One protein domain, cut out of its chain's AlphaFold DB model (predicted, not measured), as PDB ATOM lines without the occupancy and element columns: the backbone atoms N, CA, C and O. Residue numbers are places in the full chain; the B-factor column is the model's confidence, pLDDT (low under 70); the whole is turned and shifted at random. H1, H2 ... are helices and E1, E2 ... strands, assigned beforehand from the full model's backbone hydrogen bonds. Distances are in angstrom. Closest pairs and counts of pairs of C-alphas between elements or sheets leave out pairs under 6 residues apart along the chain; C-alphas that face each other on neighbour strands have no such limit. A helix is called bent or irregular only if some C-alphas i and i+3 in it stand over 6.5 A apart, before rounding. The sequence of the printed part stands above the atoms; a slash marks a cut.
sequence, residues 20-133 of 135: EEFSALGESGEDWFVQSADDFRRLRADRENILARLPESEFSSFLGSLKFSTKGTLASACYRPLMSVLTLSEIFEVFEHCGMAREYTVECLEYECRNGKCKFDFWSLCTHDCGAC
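What this domain is: This is residues 20 to 133 of the 135 residues of an uncharacterized protein of Streptomyces sp. Rer75 (UniProt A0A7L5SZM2). A cluster of short helices, H2 to H5, fills one half of a rounded body, and a small, strongly twisted sheet with E1, E3 and E2 makes much of the other. E3 folds back on itself, H8 sits beside the strands, H1 lies near H8 with few contacts, and H6 and H7 meet at nearly a right angle on the way from the cluster to the sheet. The printed part has 114 residues with eight named helices and three named strands, in the order H1 H2 H3 H4 E1 H5 H6 H7 E2 E3 H8; the sheet runs E1 E3 E2, antiparallel, and the class is mixed. It is compact, with a radius of gyration of the C-alphas of 13.0 A and spans of 33 by 30 by 24 A.

How they stand to each other: H1, residues 20 to 27, is close to but not clearly touching H8, residues 128 to 132; their closest C-alphas, Ser 23 and Asp 129, are 6.9 A apart. H2, residues 37 to 45, and H3, residues 50 to 53, touch only at the corner, closest at C-alphas 44 and 52, 4.7 A. H4, residues 56 to 65, touches H5, residues 80 to 84, closest at C-alphas 58 and 81, 4.9 A. H4 only grazes the sheet with residues 61 to 65, and H5 with residues 80 to 83. E1, residues 74 to 78, is an edge strand; residues 67 to 68 pair with its residues 74 to 76, antiparallel. H6, residues 88 to 96, touches H7, residues 102 to 107, about perpendicular at 84 degrees, closest at C-alphas 92 and 102, 6.1 A. H3 and H6 only just touch, with 3 pairs of C-alphas within 8 A, closest at C-alphas 50 and 90, 7.2 A. E2, residues 109 to 114, and E3, residues 117 to 126, form a hairpin, with N 112 and O 119 at 2.8 A, within hydrogen-bond range. E3 bends by 158 degrees at residue 123 and is the antiparallel neighbour of E1, with N 125 and O 77 at 2.8 A. H7 is only just on the sheet, with 5 pairs of C-alphas within 10 A, and only grazes it with residues 105 to 107. H8 stands at the sheet's level, its height over the sheet 0.4 A. Every O i to N i+4 pair is within hydrogen-bond range in H1, H2, H4, H6 and H7; H5 has 0 of 1 but 2 of 2 O i to N i+3 pairs, H8 has 0 of 1 and 1 of 2, and H3 is too short for an O i to N i+4 pair.

Where its parts are: H1 begins at C-alpha 20 (-22.790, 47.285, 12.221). H2 is 12.7 A long, H4 14.3 A, H6 12.6 A and E2 14.4 A, while the bent E3 is 8.4 A from first to last C-alpha. H8, only just irregular with C-alphas 128 and 131 6.9 A apart, ends at C-alpha 132 (-32.567, 40.686, 5.068).

The domain as a whole: The C-alphas of Glu 48 and Asn 115, the two farthest apart, are 36.7 A apart. The printed part has no cut, and no link is long. Mean pLDDT of the printed part is 94.2, and no printed residue is under 70.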
ATOM      1  N   GLU A  20     -23.445  46.625  13.353       95.19
ATOM      2  CA  GLU A  20     -22.790  47.285  12.221       95.19
ATOM      3  C   GLU A  20     -21.604  46.454  11.727       95.19
ATOM      4  O   GLU A  20     -21.518  46.138  10.540       95.19
ATOM      5  N   GLU A  21     -20.747  46.010  12.649       96.69
ATOM      6  CA  GLU A  21     -19.626  45.117  12.351       96.69
ATOM      7  C   GLU A  21     -20.097  43.789  11.747       96.69
ATOM      8  O   GLU A  21     -19.479  43.280  10.812       96.69
ATOM      9  N   PHE A  22     -21.206  43.236  12.244       95.94
ATOM     10  CA  PHE A  22     -21.739  41.965  11.758       95.94
ATOM     11  C   PHE A  22     -22.305  42.078  10.339       95.94
ATOM     12  O   PHE A  22     -22.009  41.239   9.488       95.94
ATOM     13  N   SER A  23     -23.050  43.149  10.048       92.81
ATOM     14  CA  SER A  23     -23.521  43.421   8.686       92.81
ATOM     15  C   SER A  23     -22.345  43.655   7.730       92.81
ATOM     16  O   SER A  23     -22.362  43.159   6.603       92.81
ATOM     17  N   ALA A  24     -21.310  44.384   8.166       94.06
ATOM     18  CA  ALA A  24     -20.107  44.610   7.367       94.06
ATOM     19  C   ALA A  24     -19.341  43.304   7.093       94.06
ATOM     20  O   ALA A  24     -18.797  43.128   6.002       94.06
ATOM     21  N   LEU A  25     -19.338  42.361   8.043       93.75
ATOM     22  CA  LEU A  25     -18.738  41.040   7.857       93.75
ATOM     23  C   LEU A  25     -19.416  40.264   6.715       93.75
ATOM     24  O   LEU A  25     -18.711  39.698   5.881       93.75
ATOM     25  N   GLY A  26     -20.747  40.295   6.612       90.44
ATOM     26  CA  GLY A  26     -21.481  39.673   5.497       90.44
ATOM     27  C   GLY A  26     -21.136  40.249   4.122       90.44
ATOM     28  O   GLY A  26     -21.068  39.532   3.128       90.44
ATOM     29  N   GLU A  27     -20.850  41.547   4.060       90.56
ATOM     30  CA  GLU A  27     -20.511  42.249   2.814       90.56
ATOM     31  C   GLU A  27     -19.015  42.174   2.464       90.56
ATOM     32  O   GLU A  27     -18.619  42.487   1.342       90.56
ATOM     33  N   SER A  28     -18.175  41.735   3.407       89.81
ATOM     34  CA  SER A  28     -16.714  41.721   3.266       89.81
ATOM     35  C   SER A  28     -16.182  40.696   2.257       89.81
ATOM     36  O   SER A  28     -15.046  40.819   1.799       89.81
ATOM     37  N   GLY A  29     -16.977  39.671   1.930       85.56
ATOM     38  CA  GLY A  29     -16.538  38.529   1.125       85.56
ATOM     39  C   GLY A  29     -15.539  37.606   1.834       85.56
ATOM     40  O   GLY A  29     -14.916  36.775   1.177       85.56
ATOM     41  N   GLU A  30     -15.352  37.749   3.151       88.94
ATOM     42  CA  GLU A  30     -14.558  36.809   3.944       88.94
ATOM     43  C   GLU A  30     -15.267  35.442   4.071       88.94
ATOM     44  O   GLU A  30     -16.491  35.370   4.145       88.94
ATOM     45  N   ASP A  31     -14.490  34.354   4.108       88.69
ATOM     46  CA  ASP A  31     -14.961  32.958   4.034       88.69
ATOM     47  C   ASP A  31     -14.571  32.103   5.258       88.69
ATOM     48  O   ASP A  31     -14.728  30.883   5.262       88.69
ATOM     49  N   TRP A  32     -14.033  32.727   6.313       90.06
ATOM     50  CA  TRP A  32     -13.589  32.028   7.531       90.06
ATOM     51  C   TRP A  32     -14.724  31.721   8.516       90.06
ATOM     52  O   TRP A  32     -14.500  31.018   9.498       90.06
ATOM     53  N   PHE A  33     -15.922  32.261   8.291       93.12
ATOM     54  CA  PHE A  33     -17.088  32.054   9.147       93.12
ATOM     55  C   PHE A  33     -18.170  31.253   8.418       93.12
ATOM     56  O   PHE A  33     -18.165  31.121   7.197       93.12
ATOM     57  N   VAL A  34     -19.100  30.694   9.184       92.88
ATOM     58  CA  VAL A  34     -20.220  29.894   8.692       92.88
ATOM     59  C   VAL A  34     -21.240  30.780   7.989       92.88
ATOM     60  O   VAL A  34     -21.816  31.676   8.608       92.88
ATOM     61  N   GLN A  35     -21.517  30.459   6.727       91.50
ATOM     62  CA  GLN A  35     -22.480  31.170   5.882       91.50
ATOM     63  C   GLN A  35     -23.657  30.281   5.458       91.50
ATOM     64  O   GLN A  35     -24.588  30.731   4.790       91.50
ATOM     65  N   SER A  36     -23.625  29.000   5.832       92.38
ATOM     66  CA  SER A  36     -24.638  28.017   5.469       92.38
ATOM     67  C   SER A  36     -24.748  26.867   6.476       92.38
ATOM     68  O   SER A  36     -23.848  26.593   7.272       92.38
ATOM     69  N   ALA A  37     -25.848  26.114   6.396       93.56
ATOM     70  CA  ALA A  37     -26.001  24.867   7.149       93.56
ATOM     71  C   ALA A  37     -24.951  23.804   6.760       93.56
ATOM     72  O   ALA A  37     -24.586  22.967   7.585       93.56
ATOM     73  N   ASP A  38     -24.446  23.830   5.521       92.81
ATOM     74  CA  ASP A  38     -23.396  22.911   5.074       92.81
ATOM     75  C   ASP A  38     -22.050  23.196   5.742       92.81
ATOM     76  O   ASP A  38     -21.308  22.256   6.028       92.81
ATOM     77  N   ASP A  39     -21.750  24.452   6.076       92.94
ATOM     78  CA  ASP A  39     -20.526  24.787   6.809       92.94
ATOM     79  C   ASP A  39     -20.567  24.209   8.226       92.94
ATOM     80  O   ASP A  39     -19.586  23.625   8.685       92.94
ATOM     81  N   PHE A  40     -21.729  24.236   8.887       94.50
ATOM     82  CA  PHE A  40     -21.911  23.540  10.163       94.50
ATOM     83  C   PHE A  40     -21.749  22.022  10.044       94.50
ATOM     84  O   PHE A  40     -21.176  21.397  10.939       94.50
ATOM     85  N   ARG A  41     -22.209  21.401   8.946       95.00
ATOM     86  CA  ARG A  41     -21.959  19.968   8.697       95.00
ATOM     87  C   ARG A  41     -20.467  19.678   8.568       95.00
ATOM     88  O   ARG A  41     -20.003  18.673   9.103       95.00
ATOM     89  N   ARG A  42     -19.712  20.556   7.901       92.38
ATOM     90  CA  ARG A  42     -18.248  20.444   7.796       92.38
ATOM     91  C   ARG A  42     -17.572  20.610   9.154       92.38
ATOM     92  O   ARG A  42     -16.696  19.813   9.466       92.38
ATOM     93  N   LEU A  43     -18.010  21.572   9.973       91.81
ATOM     94  CA  LEU A  43     -17.506  21.746  11.341       91.81
ATOM     95  C   LEU A  43     -17.734  20.496  12.192       91.81
ATOM     96  O   LEU A  43     -16.813  20.031  12.844       91.81
ATOM     97  N   ARG A  44     -18.931  19.903  12.139       94.12
ATOM     98  CA  ARG A  44     -19.236  18.654  12.857       94.12
ATOM     99  C   ARG A  44     -18.413  17.456  12.372       94.12
ATOM    100  O   ARG A  44     -18.192  16.528  13.143       94.12
ATOM    101  N   ALA A  45     -18.014  17.430  11.099       92.31
ATOM    102  CA  ALA A  45     -17.204  16.344  10.551       92.31
ATOM    103  C   ALA A  45     -15.777  16.324  11.132       92.31
ATOM    104  O   ALA A  45     -15.144  15.264  11.145       92.31
ATOM    105  N   ASP A  46     -15.292  17.462  11.635       89.56
ATOM    106  CA  ASP A  46     -14.101  17.518  12.474       89.56
ATOM    107  C   ASP A  46     -14.421  16.956  13.868       89.56
ATOM    108  O   ASP A  46     -15.242  17.492  14.611       89.56
ATOM    109  N   ARG A  47     -13.766  15.846  14.223       83.12
ATOM    110  CA  ARG A  47     -14.031  15.112  15.470       83.12
ATOM    111  C   ARG A  47     -13.622  15.880  16.722       83.12
ATOM    112  O   ARG A  47     -14.136  15.566  17.791       83.12
ATOM    113  N   GLU A  48     -12.730  16.856  16.588       86.00
ATOM    114  CA  GLU A  48     -12.301  17.706  17.699       86.00
ATOM    115  C   GLU A  48     -13.259  18.889  17.922       86.00
ATOM    116  O   GLU A  48     -13.181  19.572  18.943       86.00
ATOM    117  N   ASN A  49     -14.202  19.133  17.003       90.88
ATOM    118  CA  ASN A  49     -15.172  20.212  17.143       90.88
ATOM    119  C   ASN A  49     -16.270  19.864  18.164       90.88
ATOM    120  O   ASN A  49     -16.802  18.753  18.197       90.88
ATOM    121  N   ILE A  50     -16.697  20.855  18.953       93.25
ATOM    122  CA  ILE A  50     -17.760  20.706  19.960       93.25
ATOM    123  C   ILE A  50     -19.086  20.184  19.379       93.25
ATOM    124  O   ILE A  50     -19.804  19.446  20.054       93.25
ATOM    125  N   LEU A  51     -19.393  20.481  18.111       94.75
ATOM    126  CA  LEU A  51     -20.603  20.012  17.429       94.75
ATOM    127  C   LEU A  51     -20.593  18.502  17.151       94.75
ATOM    128  O   LEU A  51     -21.667  17.917  16.982       94.75
ATOM    129  N   ALA A  52     -19.425  17.848  17.140       94.75
ATOM    130  CA  ALA A  52     -19.304  16.396  16.975       94.75
ATOM    131  C   ALA A  52     -19.870  15.613  18.174       94.75
ATOM    132  O   ALA A  52     -20.232  14.444  18.037       94.75
ATOM    133  N   ARG A  53     -20.003  16.259  19.342       95.25
ATOM    134  CA  ARG A  53     -20.568  15.659  20.563       95.25
ATOM    135  C   ARG A  53     -22.093  15.582  20.567       95.25
ATOM    136  O   ARG A  53     -22.656  14.854  21.381       95.25
ATOM    137  N   LEU A  54     -22.772  16.343  19.708       96.75
ATOM    138  CA  LEU A  54     -24.234  16.396  19.699       96.75
ATOM    139  C   LEU A  54     -24.834  15.114  19.103       96.75
ATOM    140  O   LEU A  54     -24.378  14.672  18.041       96.75
ATOM    141  N   PRO A  55     -25.909  14.559  19.691       97.31
ATOM    142  CA  PRO A  55     -26.706  13.533  19.036       97.31
ATOM    143  C   PRO A  55     -27.181  14.008  17.659       97.31
ATOM    144  O   PRO A  55     -27.446  15.192  17.455       97.31
ATOM    145  N   GLU A  56     -27.299  13.085  16.704       97.19
ATOM    146  CA  GLU A  56     -27.692  13.427  15.329       97.19
ATOM    147  C   GLU A  56     -29.062  14.110  15.255       97.19
ATOM    148  O   GLU A  56     -29.250  15.021  14.448       97.19
ATOM    149  N   SER A  57     -29.997  13.725  16.131       97.94
ATOM    150  CA  SER A  57     -31.310  14.368  16.241       97.94
ATOM    151  C   SER A  57     -31.193  15.841  16.628       97.94
ATOM    152  O   SER A  57     -31.776  16.693  15.966       97.94
ATOM    153  N   GLU A  58     -30.394  16.149  17.649       98.19
ATOM    154  CA  GLU A  58     -30.220  17.509  18.169       98.19
ATOM    155  C   GLU A  58     -29.489  18.399  17.169       98.19
ATOM    156  O   GLU A  58     -29.883  19.540  16.928       98.19
ATOM    157  N   PHE A  59     -28.460  17.859  16.515       98.00
ATOM    158  CA  PHE A  59     -27.759  18.580  15.463       98.00
ATOM    159  C   PHE A  59     -28.657  18.845  14.251       98.00
ATOM    160  O   PHE A  59     -28.675  19.959  13.734       98.00
ATOM    161  N   SER A  60     -29.456  17.861  13.834       97.94
ATOM    162  CA  SER A  60     -30.435  18.040  12.757       97.94
ATOM    163  C   SER A  60     -31.487  19.094  13.109       97.94
ATOM    164  O   SER A  60     -31.813  19.932  12.268       97.94
ATOM    165  N   SER A  61     -31.984  19.102  14.350       98.00
ATOM    166  CA  SER A  61     -32.908  20.129  14.842       98.00
ATOM    167  C   SER A  61     -32.273  21.518  14.863       98.00
ATOM    168  O   SER A  61     -32.916  22.478  14.443       98.00
ATOM    169  N   PHE A  62     -31.009  21.632  15.283       98.06
ATOM    170  CA  PHE A  62     -30.261  22.885  15.212       98.06
ATOM    171  C   PHE A  62     -30.133  23.369  13.762       98.06
ATOM    172  O   PHE A  62     -30.560  24.484  13.465       98.06
ATOM    173  N   LEU A  63     -29.651  22.523  12.845       97.81
ATOM    174  CA  LEU A  63     -29.513  22.873  11.426       97.81
ATOM    175  C   LEU A  63     -30.840  23.300  10.791       97.81
ATOM    176  O   LEU A  63     -30.868  24.261  10.028       97.81
ATOM    177  N   GLY A  64     -31.935  22.606  11.110       97.00
ATOM    178  CA  GLY A  64     -33.271  22.926  10.602       97.00
ATOM    179  C   GLY A  64     -33.829  24.261  11.104       97.00
ATOM    180  O   GLY A  64     -34.778  24.776  10.520       97.00
ATOM    181  N   SER A  65     -33.248  24.829  12.164       96.44
ATOM    182  CA  SER A  65     -33.642  26.131  12.711       96.44
ATOM    183  C   SER A  65     -32.875  27.316  12.116       96.44
ATOM    184  O   SER A  65     -33.268  28.462  12.333       96.44
ATOM    185  N   LEU A  66     -31.779  27.058  11.395       96.31
ATOM    186  CA  LEU A  66     -30.896  28.105  10.893       96.31
ATOM    187  C   LEU A  66     -31.570  28.908   9.782       96.31
ATOM    188  O   LEU A  66     -32.059  28.356   8.795       96.31
ATOM    189  N   LYS A  67     -31.516  30.230   9.912       95.50
ATOM    190  CA  LYS A  67     -31.870  31.183   8.863       95.50
ATOM    191  C   LYS A  67     -30.664  32.057   8.577       95.50
ATOM    192  O   LYS A  67     -30.091  32.638   9.499       95.50
ATOM    193  N   PHE A  68     -30.310  32.168   7.306       93.19
ATOM    194  CA  PHE A  68     -29.242  33.041   6.833       93.19
ATOM    195  C   PHE A  68     -29.847  34.214   6.063       93.19
ATOM    196  O   PHE A  68     -30.891  34.079   5.419       93.19
ATOM    197  N   SER A  69     -29.215  35.376   6.169       92.31
ATOM    198  CA  SER A  69     -29.589  36.562   5.409       92.31
ATOM    199  C   SER A  69     -29.107  36.453   3.960       92.31
ATOM    200  O   SER A  69     -28.241  35.639   3.628       92.31
ATOM    201  N   THR A  70     -29.593  37.333   3.085       88.81
ATOM    202  CA  THR A  70     -29.054  37.477   1.719       88.81
ATOM    203  C   THR A  70     -27.589  37.916   1.673       88.81
ATOM    204  O   THR A  70     -26.958  37.797   0.625       88.81
ATOM    205  N   LYS A  71     -27.035  38.388   2.797       86.94
ATOM    206  CA  LYS A  71     -25.621  38.751   2.959       86.94
ATOM    207  C   LYS A  71     -24.753  37.575   3.425       86.94
ATOM    208  O   LYS A  71     -23.574  37.761   3.692       86.94
ATOM    209  N   GLY A  72     -25.323  36.376   3.578       87.06
ATOM    210  CA  GLY A  72     -24.596  35.183   4.030       87.06
ATOM    211  C   GLY A  72     -24.302  35.149   5.534       87.06
ATOM    212  O   GLY A  72     -23.609  34.254   5.998       87.06
ATOM    213  N   THR A  73     -24.829  36.089   6.317       93.19
ATOM    214  CA  THR A  73     -24.710  36.097   7.782       93.19
ATOM    215  C   THR A  73     -25.841  35.314   8.436       93.19
ATOM    216  O   THR A  73     -26.938  35.187   7.884       93.19
ATOM    217  N   LEU A  74     -25.602  34.796   9.644       95.75
ATOM    218  CA  LEU A  74     -26.662  34.183  10.438       95.75
ATOM    219  C   LEU A  74     -27.700  35.244  10.821       95.75
ATOM    220  O   LEU A  74     -27.386  36.224  11.491       95.75
ATOM    221  N   ALA A  75     -28.948  35.024  10.431       96.25
ATOM    222  CA  ALA A  75     -30.071  35.885  10.774       96.25
ATOM    223  C   ALA A  75     -30.860  35.358  11.973       96.25
ATOM    224  O   ALA A  75     -31.351  36.137  12.789       96.25
ATOM    225  N   SER A  76     -31.003  34.035  12.087       97.12
ATOM    226  CA  SER A  76     -31.665  33.414  13.232       97.12
ATOM    227  C   SER A  76     -31.246  31.962  13.430       97.12
ATOM    228  O   SER A  76     -30.903  31.278  12.468       97.12
ATOM    229  N   ALA A  77     -31.298  31.491  14.673       97.56
ATOM    230  CA  ALA A  77     -31.094  30.092  15.034       97.56
ATOM    231  C   ALA A  77     -31.834  29.766  16.337       97.56
ATOM    232  O   ALA A  77     -31.899  30.610  17.227       97.56
ATOM    233  N   CYS A  78     -32.318  28.534  16.490       97.69
ATOM    234  CA  CYS A  78     -32.741  28.003  17.784       97.69
ATOM    235  C   CYS A  78     -31.572  27.231  18.398       97.69
ATOM    236  O   CYS A  78     -31.160  26.195  17.876       97.69
ATOM    237  N   TYR A  79     -31.029  27.719  19.511       97.38
ATOM    238  CA  TYR A  79     -29.884  27.093  20.176       97.38
ATOM    239  C   TYR A  79     -30.293  26.069  21.243       97.38
ATOM    240  O   TYR A  79     -29.436  25.367  21.781       97.38
ATOM    241  N   ARG A  80     -31.596  25.912  21.515       97.50
ATOM    242  CA  ARG A  80     -32.128  24.900  22.443       97.50
ATOM    243  C   ARG A  80     -31.577  23.484  22.208       97.50
ATOM    244  O   ARG A  80     -31.199  22.862  23.201       97.50
ATOM    245  N   PRO A  81     -31.485  22.956  20.968       97.88
ATOM    246  CA  PRO A  81     -30.964  21.602  20.747       97.88
ATOM    247  C   PRO A  81     -29.500  21.447  21.188       97.88
ATOM    248  O   PRO A  81     -29.086  20.384  21.652       97.88
ATOM    249  N   LEU A  82     -28.710  22.528  21.121       97.62
ATOM    250  CA  LEU A  82     -27.307  22.529  21.545       97.62
ATOM    251  C   LEU A  82     -27.164  22.302  23.057       97.62
ATOM    252  O   LEU A  82     -26.226  21.640  23.501       97.62
ATOM    253  N   MET A  83     -28.128  22.786  23.848       96.06
ATOM    254  CA  MET A  83     -28.137  22.673  25.313       96.06
ATOM    255  C   MET A  83     -28.300  21.233  25.821       96.06
ATOM    256  O   MET A  83     -28.162  20.990  27.018       96.06
ATOM    257  N   SER A  84     -28.598  20.272  24.941       95.88
ATOM    258  CA  SER A  84     -28.660  18.849  25.293       95.88
ATOM    259  C   SER A  84     -27.314  18.294  25.774       95.88
ATOM    260  O   SER A  84     -27.286  17.376  26.593       95.88
ATOM    261  N   VAL A  85     -26.204  18.846  25.271       96.69
ATOM    262  CA  VAL A  85     -24.838  18.373  25.552       96.69
ATOM    263  C   VAL A  85     -23.863  19.516  25.829       96.69
ATOM    264  O   VAL A  85     -22.897  19.322  26.570       96.69
ATOM    265  N   LEU A  86     -24.073  20.686  25.221       97.00
ATOM    266  CA  LEU A  86     -23.147  21.808  25.311       97.00
ATOM    267  C   LEU A  86     -23.493  22.726  26.483       97.00
ATOM    268  O   LEU A  86     -24.655  23.014  26.772       97.00
ATOM    269  N   THR A  87     -22.451  23.222  27.139       96.38
ATOM    270  CA  THR A  87     -22.544  24.316  28.103       96.38
ATOM    271  C   THR A  87     -22.838  25.637  27.395       96.38
ATOM    272  O   THR A  87     -22.593  25.793  26.201       96.38
ATOM    273  N   LEU A  88     -23.292  26.643  28.145       94.12
ATOM    274  CA  LEU A  88     -23.529  27.972  27.579       94.12
ATOM    275  C   LEU A  88     -22.254  28.599  26.977       94.12
ATOM    276  O   LEU A  88     -22.330  29.276  25.959       94.12
ATOM    277  N   SER A  89     -21.080  28.358  27.574       95.69
ATOM    278  CA  SER A  89     -19.801  28.820  27.012       95.69
ATOM    279  C   SER A  89     -19.504  28.182  25.656       95.69
ATOM    280  O   SER A  89     -19.160  28.899  24.726       95.69
ATOM    281  N   GLU A  90     -19.720  26.875  25.519       96.69
ATOM    282  CA  GLU A  90     -19.541  26.162  24.248       96.69
ATOM    283  C   GLU A  90     -20.579  26.597  23.205       96.69
ATOM    284  O   GLU A  90     -20.266  26.711  22.028       96.69
ATOM    285  N   ILE A  91     -21.808  26.919  23.615       97.06
ATOM    286  CA  ILE A  91     -22.811  27.494  22.705       97.06
ATOM    287  C   ILE A  91     -22.336  28.845  22.153       97.06
ATOM    288  O   ILE A  91     -22.518  29.110  20.967       97.06
ATOM    289  N   PHE A  92     -21.681  29.684  22.960       96.31
ATOM    290  CA  PHE A  92     -21.067  30.903  22.429       96.31
ATOM    291  C   PHE A  92     -19.945  30.595  21.433       96.31
ATOM    292  O   PHE A  92     -19.886  31.257  20.406       96.31
ATOM    293  N   GLU A  93     -19.127  29.566  21.668       95.25
ATOM    294  CA  GLU A  93     -18.111  29.121  20.699       95.25
ATOM    295  C   GLU A  93     -18.736  28.671  19.365       95.25
ATOM    296  O   GLU A  93     -18.186  28.956  18.301       95.25
ATOM    297  N   VAL A  94     -19.926  28.053  19.383       96.06
ATOM    298  CA  VAL A  94     -20.686  27.766  18.149       96.06
ATOM    299  C   VAL A  94     -21.009  29.058  17.394       96.06
ATOM    300  O   VAL A  94     -20.863  29.104  16.175       96.06
ATOM    301  N   PHE A  95     -21.409  30.124  18.089       96.94
ATOM    302  CA  PHE A  95     -21.715  31.410  17.457       96.94
ATOM    303  C   PHE A  95     -20.470  32.228  17.074       96.94
ATOM    304  O   PHE A  95     -20.545  33.031  16.141       96.94
ATOM    305  N   GLU A  96     -19.305  31.970  17.677       96.50
ATOM    306  CA  GLU A  96     -18.022  32.499  17.186       96.50
ATOM    307  C   GLU A  96     -17.739  32.003  15.759       96.50
ATOM    308  O   GLU A  96     -17.259  32.773  14.926       96.50
ATOM    309  N   HIS A  97     -18.115  30.761  15.425       95.25
ATOM    310  CA  HIS A  97     -18.025  30.265  14.047       95.25
ATOM    311  C   HIS A  97     -18.929  31.034  13.077       95.25
ATOM    312  O   HIS A  97     -18.632  31.062  11.889       95.25
ATOM    313  N   CYS A  98     -19.995  31.685  13.547       95.69
ATOM    314  CA  CYS A  98     -20.830  32.578  12.736       95.69
ATOM    315  C   CYS A  98     -20.262  34.000  12.627       95.69
ATOM    316  O   CYS A  98     -20.917  34.865  12.054       95.69
ATOM    317  N   GLY A  99     -19.079  34.263  13.187       96.06
ATOM    318  CA  GLY A  99     -18.459  35.583  13.179       96.06
ATOM    319  C   GLY A  99     -18.960  36.517  14.281       96.06
ATOM    320  O   GLY A  99     -18.701  37.716  14.215       96.06
ATOM    321  N   MET A 100     -19.661  35.999  15.294       97.62
ATOM    322  CA  MET A 100     -20.214  36.800  16.389       97.62
ATOM    323  C   MET A 100     -19.306  36.757  17.619       97.62
ATOM    324  O   MET A 100     -18.941  35.685  18.095       97.62
ATOM    325  N   ALA A 101     -18.969  37.920  18.171       97.62
ATOM    326  CA  ALA A 101     -18.355  37.996  19.489       97.62
ATOM    327  C   ALA A 101     -19.414  37.744  20.568       97.62
ATOM    328  O   ALA A 101     -20.590  38.060  20.389       97.62
ATOM    329  N   ARG A 102     -18.984  37.242  21.731       96.94
ATOM    330  CA  ARG A 102     -19.879  36.900  22.846       96.94
ATOM    331  C   ARG A 102     -20.815  38.038  23.254       96.94
ATOM    332  O   ARG A 102     -21.988  37.787  23.504       96.94
ATOM    333  N   GLU A 103     -20.295  39.261  23.344       96.50
ATOM    334  CA  GLU A 103     -21.076  40.453  23.699       96.50
ATOM    335  C   GLU A 103     -22.246  40.675  22.738       96.50
ATOM    336  O   GLU A 103     -23.386  40.785  23.180       96.50
ATOM    337  N   TYR A 104     -21.987  40.584  21.435       97.56
ATOM    338  CA  TYR A 104     -23.022  40.696  20.417       97.56
ATOM    339  C   TYR A 104     -23.991  39.512  20.431       97.56
ATOM    340  O   TYR A 104     -25.199  39.693  20.309       97.56
ATOM    341  N   THR A 105     -23.493  38.285  20.628       97.50
ATOM    342  CA  THR A 105     -24.363  37.107  20.740       97.50
ATOM    343  C   THR A 105     -25.383  37.285  21.858       97.50
ATOM    344  O   THR A 105     -26.555  37.005  21.628       97.50
ATOM    345  N   VAL A 106     -24.964  37.783  23.030       96.62
ATOM    346  CA  VAL A 106     -25.846  38.035  24.183       96.62
ATOM    347  C   VAL A 106     -26.945  39.045  23.851       96.62
ATOM    348  O   VAL A 106     -28.088  38.828  24.246       96.62
ATOM    349  N   GLU A 107     -26.638  40.105  23.102       96.38
ATOM    350  CA  GLU A 107     -27.639  41.091  22.663       96.38
ATOM    351  C   GLU A 107     -28.704  40.490  21.733       96.38
ATOM    352  O   GLU A 107     -29.840  40.965  21.703       96.38
ATOM    353  N   CYS A 108     -28.356  39.440  20.987       96.81
ATOM    354  CA  CYS A 108     -29.247  38.777  20.038       96.81
ATOM    355  C   CYS A 108     -30.055  37.608  20.632       96.81
ATOM    356  O   CYS A 108     -30.900  37.054  19.923       96.81
ATOM    357  N   LEU A 109     -29.796  37.197  21.881       96.56
ATOM    358  CA  LEU A 109     -30.480  36.064  22.520       96.56
ATOM    359  C   LEU A 109     -31.942  36.370  22.862       96.56
ATOM    360  O   LEU A 109     -32.323  37.505  23.129       96.56
ATOM    361  N   GLU A 110     -32.730  35.302  22.953       96.31
ATOM    362  CA  GLU A 110     -34.157  35.278  23.291       96.31
ATOM    363  C   GLU A 110     -35.068  35.923  22.244       96.31
ATOM    364  O   GLU A 110     -36.157  36.418  22.552       96.31
ATOM    365  N   TYR A 111     -34.641  35.891  20.982       96.69
ATOM    366  CA  TYR A 111     -35.440  36.342  19.852       96.69
ATOM    367  C   TYR A 111     -35.314  35.378  18.674       96.69
ATOM    368  O   TYR A 111     -34.270  34.785  18.452       96.69
ATOM    369  N   GLU A 112     -36.344  35.282  17.846       96.00
ATOM    370  CA  GLU A 112     -36.313  34.589  16.557       96.00
ATOM    371  C   GLU A 112     -36.711  35.540  15.423       96.00
ATOM    372  O   GLU A 112     -37.452  36.511  15.621       96.00
ATOM    373  N   CYS A 113     -36.260  35.245  14.206       95.06
ATOM    374  CA  CYS A 113     -36.661  36.005  13.029       95.06
ATOM    375  C   CYS A 113     -38.018  35.530  12.482       95.06
ATOM    376  O   CYS A 113     -38.127  34.425  11.933       95.06
ATOM    377  N   ARG A 114     -39.045  36.386  12.577       92.31
ATOM    378  CA  ARG A 114     -40.393  36.189  12.008       92.31
ATOM    379  C   ARG A 114     -40.790  37.387  11.147       92.31
ATOM    380  O   ARG A 114     -40.872  38.507  11.652       92.31
ATOM    381  N   ASN A 115     -41.078  37.150   9.866       89.12
ATOM    382  CA  ASN A 115     -41.498  38.168   8.891       89.12
ATOM    383  C   ASN A 115     -40.546  39.384   8.859       89.12
ATOM    384  O   ASN A 115     -40.982  40.533   8.988       89.12
ATOM    385  N   GLY A 116     -39.234  39.126   8.800       89.31
ATOM    386  CA  GLY A 116     -38.195  40.163   8.773       89.31
ATOM    387  C   GLY A 116     -38.027  40.960  10.074       89.31
ATOM    388  O   GLY A 116     -37.424  42.032  10.063       89.31
ATOM    389  N   LYS A 117     -38.588  40.491  11.199       92.44
ATOM    390  CA  LYS A 117     -38.469  41.142  12.511       92.44
ATOM    391  C   LYS A 117     -38.081  40.151  13.600       92.44
ATOM    392  O   LYS A 117     -38.615  39.045  13.652       92.44
ATOM    393  N   CYS A 118     -37.240  40.600  14.526       95.50
ATOM    394  CA  CYS A 118     -36.950  39.849  15.740       95.50
ATOM    395  C   CYS A 118     -38.152  39.884  16.691       95.50
ATOM    396  O   CYS A 118     -38.686  40.949  17.027       95.50
ATOM    397  N   LYS A 119     -38.621  38.702  17.086       96.06
ATOM    398  CA  LYS A 119     -39.728  38.489  18.023       96.06
ATOM    399  C   LYS A 119     -39.235  37.649  19.177       96.06
ATOM    400  O   LYS A 119     -38.461  36.736  18.951       96.06
ATOM    401  N   PHE A 120     -39.667  37.987  20.387       96.12
ATOM    402  CA  PHE A 120     -39.242  37.269  21.579       96.12
ATOM    403  C   PHE A 120     -39.583  35.781  21.461       96.12
ATOM    404  O   PHE A 120     -40.743  35.444  21.207       96.12
ATOM    405  N   ASP A 121     -38.579  34.935  21.655       96.62
ATOM    406  CA  ASP A 121     -38.693  33.481  21.654       96.62
ATOM    407  C   ASP A 121     -37.550  32.891  22.472       96.62
ATOM    408  O   ASP A 121     -36.374  33.151  22.203       96.62
ATOM    409  N   PHE A 122     -37.907  32.119  23.496       94.06
ATOM    410  CA  PHE A 122     -36.913  31.563  24.399       94.06
ATOM    411  C   PHE A 122     -36.015  30.564  23.673       94.06
ATOM    412  O   PHE A 122     -36.493  29.705  22.932       94.06
ATOM    413  N   TRP A 123     -34.720  30.620  23.974       95.00
ATOM    414  CA  TRP A 123     -33.693  29.739  23.412       95.00
ATOM    415  C   TRP A 123     -33.442  29.901  21.911       95.00
ATOM    416  O   TRP A 123     -32.893  29.003  21.260       95.00
ATOM    417  N   SER A 124     -33.820  31.055  21.378       97.06
ATOM    418  CA  SER A 124     -33.533  31.460  20.011       97.06
ATOM    419  C   SER A 124     -32.632  32.687  19.989       97.06
ATOM    420  O   SER A 124     -32.490  33.410  20.973       97.06
ATOM    421  N   LEU A 125     -31.974  32.887  18.856       97.12
ATOM    422  CA  LEU A 125     -31.202  34.075  18.543       97.12
ATOM    423  C   LEU A 125     -31.730  34.699  17.252       97.12
ATOM    424  O   LEU A 125     -32.070  33.995  16.293       97.12
ATOM    425  N   CYS A 126     -31.792  36.027  17.233       97.50
ATOM    426  CA  CYS A 126     -32.163  36.816  16.070       97.50
ATOM    427  C   CYS A 126     -31.202  37.985  15.927       97.50
ATOM    428  O   CYS A 126     -31.066  38.801  16.838       97.50
ATOM    429  N   THR A 127     -30.538  38.062  14.780       96.62
ATOM    430  CA  THR A 127     -29.619  39.153  14.479       96.62
ATOM    431  C   THR A 127     -30.330  40.258  13.709       96.62
ATOM    432  O   THR A 127     -31.440  40.110  13.189       96.62
ATOM    433  N   HIS A 128     -29.652  41.393  13.614       92.50
ATOM    434  CA  HIS A 128     -30.124  42.595  12.938       92.50
ATOM    435  C   HIS A 128     -30.360  42.363  11.434       92.50
ATOM    436  O   HIS A 128     -31.209  43.018  10.829       92.50
ATOM    437  N   ASP A 129     -29.697  41.356  10.857       91.31
ATOM    438  CA  ASP A 129     -29.867  40.943   9.465       91.31
ATOM    439  C   ASP A 129     -31.144  40.121   9.219       91.31
ATOM    440  O   ASP A 129     -31.425  39.748   8.081       91.31
ATOM    441  N   CYS A 130     -31.977  39.883  10.240       90.69
ATOM    442  CA  CYS A 130     -33.302  39.282  10.071       90.69
ATOM    443  C   CYS A 130     -34.164  40.016   9.031       90.69
ATOM    444  O   CYS A 130     -34.881  39.374   8.268       90.69
ATOM    445  N   GLY A 131     -34.063  41.347   8.930       84.44
ATOM    446  CA  GLY A 131     -34.764  42.115   7.892       84.44
ATOM    447  C   GLY A 131     -34.315  41.784   6.460       84.44
ATOM    448  O   GLY A 131     -35.042  42.062   5.511       84.44
ATOM    449  N   ALA A 132     -33.139  41.172   6.316       81.75
ATOM    450  CA  ALA A 132     -32.567  40.686   5.068       81.75
ATOM    451  C   ALA A 132     -32.711  39.157   4.896       81.75
ATOM    452  O   ALA A 132     -32.157  38.601   3.947       81.75
ATOM    453  N   CYS A 133     -33.463  38.465   5.762       72.25
ATOM    454  CA  CYS A 133     -34.000  37.144   5.439       72.25
ATOM    455  C   CYS A 133     -35.177  37.320   4.486       72.25
ATOM    456  O   CYS A 133     -36.264  37.715   4.906       72.25
TER     457      CYS A 133